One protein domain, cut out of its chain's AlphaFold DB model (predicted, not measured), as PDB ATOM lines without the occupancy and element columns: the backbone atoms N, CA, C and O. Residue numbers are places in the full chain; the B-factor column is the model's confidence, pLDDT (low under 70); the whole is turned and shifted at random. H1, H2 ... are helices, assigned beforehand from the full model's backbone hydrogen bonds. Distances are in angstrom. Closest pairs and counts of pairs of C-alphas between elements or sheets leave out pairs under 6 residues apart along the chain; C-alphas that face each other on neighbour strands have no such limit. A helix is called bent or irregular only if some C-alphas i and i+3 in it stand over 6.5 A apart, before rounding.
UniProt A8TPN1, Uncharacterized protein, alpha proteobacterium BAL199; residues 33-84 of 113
ATOM      1  N   ARG A  33     131.831 147.708 222.027       64.44
ATOM      2  CA  ARG A  33     130.828 147.990 223.052       64.44
ATOM      3  C   ARG A  33     130.568 146.804 223.985       64.44
ATOM      4  O   ARG A  33     130.455 147.021 225.186       64.44
ATOM      5  N   ASP A  34     130.530 145.585 223.458       68.50
ATOM      6  CA  ASP A  34     130.289 144.366 224.243       68.50
ATOM      7  C   ASP A  34     131.504 144.038 225.110       68.50
ATOM      8  O   ASP A  34     131.366 143.638 226.262       68.50
ATOM      9  N   ARG A  35     132.709 144.293 224.585       67.94
ATOM     10  CA  ARG A  35     133.951 144.175 225.355       67.94
ATOM     11  C   ARG A  35     133.995 145.161 226.525       67.94
ATOM     12  O   ARG A  35     134.306 144.755 227.640       67.94
ATOM     13  N   ALA A  36     133.661 146.430 226.285       71.06
ATOM     14  CA  ALA A  36     133.644 147.451 227.332       71.06
ATOM     15  C   ALA A  36     132.579 147.174 228.410       71.06
ATOM     16  O   ALA A  36     132.811 147.432 229.593       71.06
ATOM     17  N   ASP A  37     131.418 146.638 228.019       77.69
ATOM     18  CA  ASP A  37     130.374 146.236 228.964       77.69
ATOM     19  C   ASP A  37     130.828 145.054 229.833       77.69
ATOM     20  O   ASP A  37     130.671 145.077 231.055       77.69
ATOM     21  N   LEU A  38     131.487 144.064 229.225       71.31
ATOM     22  CA  LEU A  38     132.029 142.909 229.933       71.31
ATOM     23  C   LEU A  38     133.128 143.315 230.928       71.31
ATOM     24  O   LEU A  38     133.077 142.908 232.086       71.31
ATOM     25  N   GLU A  39     134.063 144.181 230.523       76.94
ATOM     26  CA  GLU A  39     135.091 144.747 231.411       76.94
ATOM     27  C   GLU A  39     134.456 145.477 232.610       76.94
ATOM     28  O   GLU A  39     134.850 145.254 233.756       76.94
ATOM     29  N   ARG A  40     133.416 146.291 232.376       78.75
ATOM     30  CA  ARG A  40     132.698 146.991 233.453       78.75
ATOM     31  C   ARG A  40     132.029 146.019 234.428       78.75
ATOM     32  O   ARG A  40     132.140 146.219 235.637       78.75
ATOM     33  N   ARG A  41     131.338 144.988 233.927       75.00
ATOM     34  CA  ARG A  41     130.653 143.993 234.772       75.00
ATOM     35  C   ARG A  41     131.638 143.219 235.653       75.00
ATOM     36  O   ARG A  41     131.352 142.985 236.822       75.00
ATOM     37  N   VAL A  42     132.821 142.893 235.135       75.94
ATOM     38  CA  VAL A  42     133.885 142.218 235.903       75.94
ATOM     39  C   VAL A  42     134.430 143.107 237.008       75.94
ATOM     40  O   VAL A  42     134.532 142.667 238.150       75.94
ATOM     41  N   VAL A  43     134.748 144.365 236.690       81.81
ATOM     42  CA  VAL A  43     135.231 145.332 237.687       81.81
ATOM     43  C   VAL A  43     134.202 145.506 238.801       81.81
ATOM     44  O   VAL A  43     134.562 145.495 239.978       81.81
ATOM     45  N   GLN A  44     132.921 145.603 238.442       81.25
ATOM     46  CA  GLN A  44     131.840 145.701 239.416       81.25
ATOM     47  C   GLN A  44     131.752 144.446 240.298       81.25
ATOM     48  O   GLN A  44     131.638 144.576 241.516       81.25
ATOM     49  N   LEU A  45     131.849 143.244 239.721       78.88
ATOM     50  CA  LEU A  45     131.830 141.988 240.476       78.88
ATOM     51  C   LEU A  45     132.995 141.915 241.475       78.88
ATOM     52  O   LEU A  45     132.770 141.605 242.643       78.88
ATOM     53  N   CYS A  46     134.214 142.255 241.046       79.25
ATOM     54  CA  CYS A  46     135.394 142.268 241.912       79.25
ATOM     55  C   CYS A  46     135.247 143.275 243.058       79.25
ATOM     56  O   CYS A  46     135.431 142.902 244.214       79.25
ATOM     57  N   ALA A  47     134.827 144.510 242.769       81.62
ATOM     58  CA  ALA A  47     134.607 145.528 243.797       81.62
ATOM     59  C   ALA A  47     133.534 145.101 244.814       81.62
ATOM     60  O   ALA A  47     133.647 145.364 246.011       81.62
ATOM     61  N   THR A  48     132.492 144.411 244.345       78.31
ATOM     62  CA  THR A  48     131.420 143.918 245.218       78.31
ATOM     63  C   THR A  48     131.892 142.730 246.059       78.31
ATOM     64  O   THR A  48     131.526 142.638 247.227       78.31
ATOM     65  N   ALA A  49     132.740 141.858 245.506       74.94
ATOM     66  CA  ALA A  49     133.348 140.745 246.231       74.94
ATOM     67  C   ALA A  49     134.375 141.205 247.283       74.94
ATOM     68  O   ALA A  49     134.435 140.624 248.363       74.94
ATOM     69  N   GLU A  50     135.140 142.267 247.010       78.38
ATOM     70  CA  GLU A  50     136.065 142.884 247.975       78.38
ATOM     71  C   GLU A  50     135.337 143.509 249.172       78.38
ATOM     72  O   GLU A  50     135.868 143.531 250.283       78.38
ATOM     73  N   ALA A  51     134.107 143.981 248.968       79.62
ATOM     74  CA  ALA A  51     133.269 144.539 250.025       79.62
ATOM     75  C   ALA A  51     132.572 143.471 250.896       79.62
ATOM     76  O   ALA A  51     131.880 143.826 251.856       79.62
ATOM     77  N   LEU A  52     132.714 142.176 250.578       74.88
ATOM     78  CA  LEU A  52     132.067 141.102 251.329       74.88
ATOM     79  C   LEU A  52     132.770 140.801 252.662       74.88
ATOM     80  O   LEU A  52     133.994 140.891 252.777       74.88
ATOM     81  N   PRO A  53     132.015 140.335 253.675       78.94
ATOM     82  CA  PRO A  53     132.589 139.779 254.891       78.94
ATOM     83  C   PRO A  53     133.549 138.610 254.589       78.94
ATOM     84  O   PRO A  53     133.281 137.825 253.678       78.94
ATOM     85  N   PRO A  54     134.598 138.379 255.401       75.75
ATOM     86  CA  PRO A  54     135.615 137.352 255.131       75.75
ATOM     87  C   PRO A  54     135.061 135.931 254.948       75.75
ATOM     88  O   PRO A  54     135.601 135.140 254.180       75.75
ATOM     89  N   VAL A  55     133.977 135.593 255.655       76.62
ATOM     90  CA  VAL A  55     133.301 134.287 255.554       76.62
ATOM     91  C   VAL A  55     132.606 134.119 254.200       76.62
ATOM     92  O   VAL A  55     132.604 133.030 253.632       76.62
ATOM     93  N   GLU A  56     132.050 135.204 253.672       71.69
ATOM     94  CA  GLU A  56     131.301 135.254 252.417       71.69
ATOM     95  C   GLU A  56     132.245 135.365 251.209       71.69
ATOM     96  O   GLU A  56     132.070 134.675 250.209       71.69
ATOM     97  N   ALA A  57     133.330 136.130 251.335       70.00
ATOM     98  CA  ALA A  57     134.398 136.169 250.337       70.00
ATOM     99  C   ALA A  57     135.036 134.782 250.123       70.00
ATOM    100  O   ALA A  57     135.374 134.402 249.002       70.00
ATOM    101  N   ARG A  58     135.153 133.981 251.192       76.44
ATOM    102  CA  ARG A  58     135.741 132.636 251.132       76.44
ATOM    103  C   ARG A  58     134.877 131.638 250.365       76.44
ATOM    104  O   ARG A  58     135.433 130.765 249.710       76.44
ATOM    105  N   SER A  59     133.548 131.770 250.409       76.81
ATOM    106  CA  SER A  59     132.654 130.925 249.605       76.81
ATOM    107  C   SER A  59     132.658 131.321 248.127       76.81
ATOM    108  O   SER A  59     132.424 130.476 247.266       76.81
ATOM    109  N   MET A  60     132.969 132.583 247.819       74.31
ATOM    110  CA  MET A  60     133.110 133.071 246.447       74.31
ATOM    111  C   MET A  60     134.486 132.812 245.827       74.31
ATOM    112  O   MET A  60     134.597 132.850 244.603       74.31
ATOM    113  N   ALA A  61     135.514 132.518 246.627       78.94
ATOM    114  CA  ALA A  61     136.891 132.346 246.161       78.94
ATOM    115  C   ALA A  61     137.017 131.339 245.003       78.94
ATOM    116  O   ALA A  61     137.622 131.655 243.980       78.94
ATOM    117  N   ASP A  62     136.372 130.173 245.106       79.44
ATOM    118  CA  ASP A  62     136.400 129.139 244.058       79.44
ATOM    119  C   ASP A  62     135.691 129.574 242.767       79.44
ATOM    120  O   ASP A  62     136.017 129.125 241.666       79.44
ATOM    121  N   THR A  63     134.681 130.433 242.881       80.12
ATOM    122  CA  THR A  63     133.953 130.973 241.727       80.12
ATOM    123  C   THR A  63     134.750 132.086 241.057       80.12
ATOM    124  O   THR A  63     134.874 132.088 239.835       80.12
ATOM    125  N   LEU A  64     135.363 132.978 241.838       78.00
ATOM    126  CA  LEU A  64     136.261 134.010 241.321       78.00
ATOM    127  C   LEU A  64     137.484 133.387 240.633       78.00
ATOM    128  O   LEU A  64     137.852 133.815 239.544       78.00
ATOM    129  N   ALA A  65     138.061 132.326 241.206       80.12
ATOM    130  CA  ALA A  65     139.171 131.597 240.594       80.12
ATOM    131  C   ALA A  65     138.797 130.993 239.228       80.12
ATOM    132  O   ALA A  65     139.569 131.097 238.275       80.12
ATOM    133  N   ARG A  66     137.598 130.405 239.103       78.62
ATOM    134  CA  ARG A  66     137.084 129.883 237.824       78.62
ATOM    135  C   ARG A  66     136.864 130.984 236.790       78.62
ATOM    136  O   ARG A  66     137.232 130.813 235.632       78.62
ATOM    137  N   LEU A  67     136.333 132.126 237.217       79.56
ATOM    138  CA  LEU A  67     136.169 133.306 236.369       79.56
ATOM    139  C   LEU A  67     137.501 133.807 235.806       79.56
ATOM    140  O   LEU A  67     137.595 134.064 234.609       79.56
ATOM    141  N   VAL A  68     138.535 133.899 236.647       79.31
ATOM    142  CA  VAL A  68     139.886 134.294 236.216       79.31
ATOM    143  C   VAL A  68     140.437 133.305 235.186       79.31
ATOM    144  O   VAL A  68     140.883 133.722 234.121       79.31
ATOM    145  N   GLN A  69     140.317 131.997 235.434       79.56
ATOM    146  CA  GLN A  69     140.756 130.977 234.473       79.56
ATOM    147  C   GLN A  69     140.012 131.068 233.133       79.56
ATOM    148  O   GLN A  69     140.621 130.910 232.074       79.56
ATOM    149  N   ALA A  70     138.704 131.338 233.158       76.56
ATOM    150  CA  ALA A  70     137.917 131.537 231.945       76.56
ATOM    151  C   ALA A  70     138.398 132.768 231.159       76.56
ATOM    152  O   ALA A  70     138.515 132.699 229.932       76.56
ATOM    153  N   PHE A  71     138.723 133.865 231.854       76.56
ATOM    154  CA  PHE A  71     139.296 135.066 231.242       76.56
ATOM    155  C   PHE A  71     140.646 134.804 230.589       76.56
ATOM    156  O   PHE A  71     140.828 135.173 229.428       76.56
ATOM    157  N   ASP A  72     141.559 134.141 231.293       77.19
ATOM    158  CA  ASP A  72     142.883 133.818 230.762       77.19
ATOM    159  C   ASP A  72     142.770 132.935 229.514       77.19
ATOM    160  O   ASP A  72     143.383 133.215 228.483       77.19
ATOM    161  N   ALA A  73     141.900 131.922 229.550       76.06
ATOM    162  CA  ALA A  73     141.652 131.054 228.402       76.06
ATOM    163  C   ALA A  73     141.049 131.813 227.206       76.06
ATOM    164  O   ALA A  73     141.407 131.546 226.056       76.06
ATOM    165  N   ALA A  74     140.135 132.757 227.444       71.88
ATOM    166  CA  ALA A  74     139.578 133.594 226.385       71.88
ATOM    167  C   ALA A  74     140.622 134.566 225.813       71.88
ATOM    168  O   ALA A  74     140.696 134.729 224.595       71.88
ATOM    169  N   ALA A  75     141.466 135.160 226.659       73.25
ATOM    170  CA  ALA A  75     142.547 136.044 226.235       73.25
ATOM    171  C   ALA A  75     143.574 135.309 225.361       73.25
ATOM    172  O   ALA A  75     143.961 135.825 224.313       73.25
ATOM    173  N   GLU A  76     143.962 134.089 225.739       74.62
ATOM    174  CA  GLU A  76     144.847 133.241 224.932       74.62
ATOM    175  C   GLU A  76     144.222 132.878 223.581       74.62
ATOM    176  O   GLU A  76     144.881 132.970 222.545       74.62
ATOM    177  N   ARG A  77     142.924 132.552 223.548       70.06
ATOM    178  CA  ARG A  77     142.212 132.289 222.284       70.06
ATOM    179  C   ARG A  77     142.152 133.518 221.385       70.06
ATOM    180  O   ARG A  77     142.391 133.393 220.190       70.06
ATOM    181  N   LEU A  78     141.886 134.699 221.941       68.62
ATOM    182  CA  LEU A  78     141.894 135.953 221.183       68.62
ATOM    183  C   LEU A  78     143.295 136.298 220.661       68.62
ATOM    184  O   LEU A  78     143.420 136.771 219.534       68.62
ATOM    185  N   ARG A  79     144.354 136.032 221.439       68.12
ATOM    186  CA  ARG A  79     145.750 136.179 220.989       68.12
ATOM    187  C   ARG A  79     146.088 135.214 219.854       68.12
ATOM    188  O   ARG A  79     146.748 135.624 218.909       68.12
ATOM    189  N   ALA A  80     145.622 133.969 219.931       67.50
ATOM    190  CA  ALA A  80     145.823 132.966 218.887       67.50
ATOM    191  C   ALA A  80     144.988 133.239 217.621       67.50
ATOM    192  O   ALA A  80     145.417 132.906 216.519       67.50
ATOM    193  N   ALA A  81     143.803 133.840 217.773       62.88
ATOM    194  CA  ALA A  81     142.913 134.216 216.676       62.88
ATOM    195  C   ALA A  81     143.290 135.553 216.018       62.88
ATOM    196  O   ALA A  81     142.871 135.818 214.890       62.88
ATOM    197  N   ALA A  82     144.072 136.400 216.697       59.16
ATOM    198  CA  ALA A  82     144.652 137.575 216.072       59.16
ATOM    199  C   ALA A  82     145.551 137.097 214.919       59.16
ATOM    200  O   ALA A  82     146.498 136.347 215.173       59.16
ATOM    201  N   PRO A  83     145.274 137.486 213.659       53.84
ATOM    202  CA  PRO A  83     146.136 137.112 212.553       53.84
ATOM    203  C   PRO A  83     147.543 137.582 212.902       53.84
ATOM    204  O   PRO A  83     147.749 138.755 213.233       53.84
ATOM    205  N   SER A  84     148.499 136.655 212.872       49.78
ATOM    206  CA  SER A  84     149.912 136.987 212.957       49.78
ATOM    207  C   SER A  84     150.155 138.123 211.967       49.78
ATOM    208  O   SER A  84     149.978 137.979 210.758       49.78
TER     209      SER A  84
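What this domain is: This is residues 33 to 84 of the 113 residues of an uncharacterized protein of alpha proteobacterium BAL199 (UniProt A8TPN1). A loose helical hairpin: H1 leads through a tight link into the longer H2, which folds back beside it, and the two meet near the link while residues 33 to 41 and 69 to 84 stand free. The printed part has 52 residues with two named helices, H1 then H2, and no named strand: all helix. It is loose, with a radius of gyration of the C-alphas of 13.8 A, and a rod spanning 45 by 22 by 10 A.

Where its parts are: Find C-alpha 33 at (130.828, 147.990, 223.052); from there H1, residues 33 to 50, runs 26.0 A. H2, residues 54 to 81, runs 39.3 A to C-alpha 81 at (142.913, 134.216, 216.676). Near residue 61 you meet its kink of 43 degrees; H2 is only just irregular, with C-alphas 59 and 62 6.9 A apart.

How they stand to each other: Look at Ala 49 and Ala 57, whose C-alphas, 6.2 A apart, are the closest of the two helices. H1 and H2 only just touch, with 3 pairs of C-alphas within 8 A, through residues 49 to 50 and 57 to 60 alone. They run opposite ways at a shallow tilt of 25 degrees. In H1 every O i to N i+4 pair is within hydrogen-bond range; in H2, 21 of 24.

The domain as a whole: The C-alphas of Val 55 and Ser 84 are the two farthest apart, 45.8 A. The printed part has no cut. Mean pLDDT of the printed part is 74.2; residues 33 to 35 and 78 to 84 are under 70.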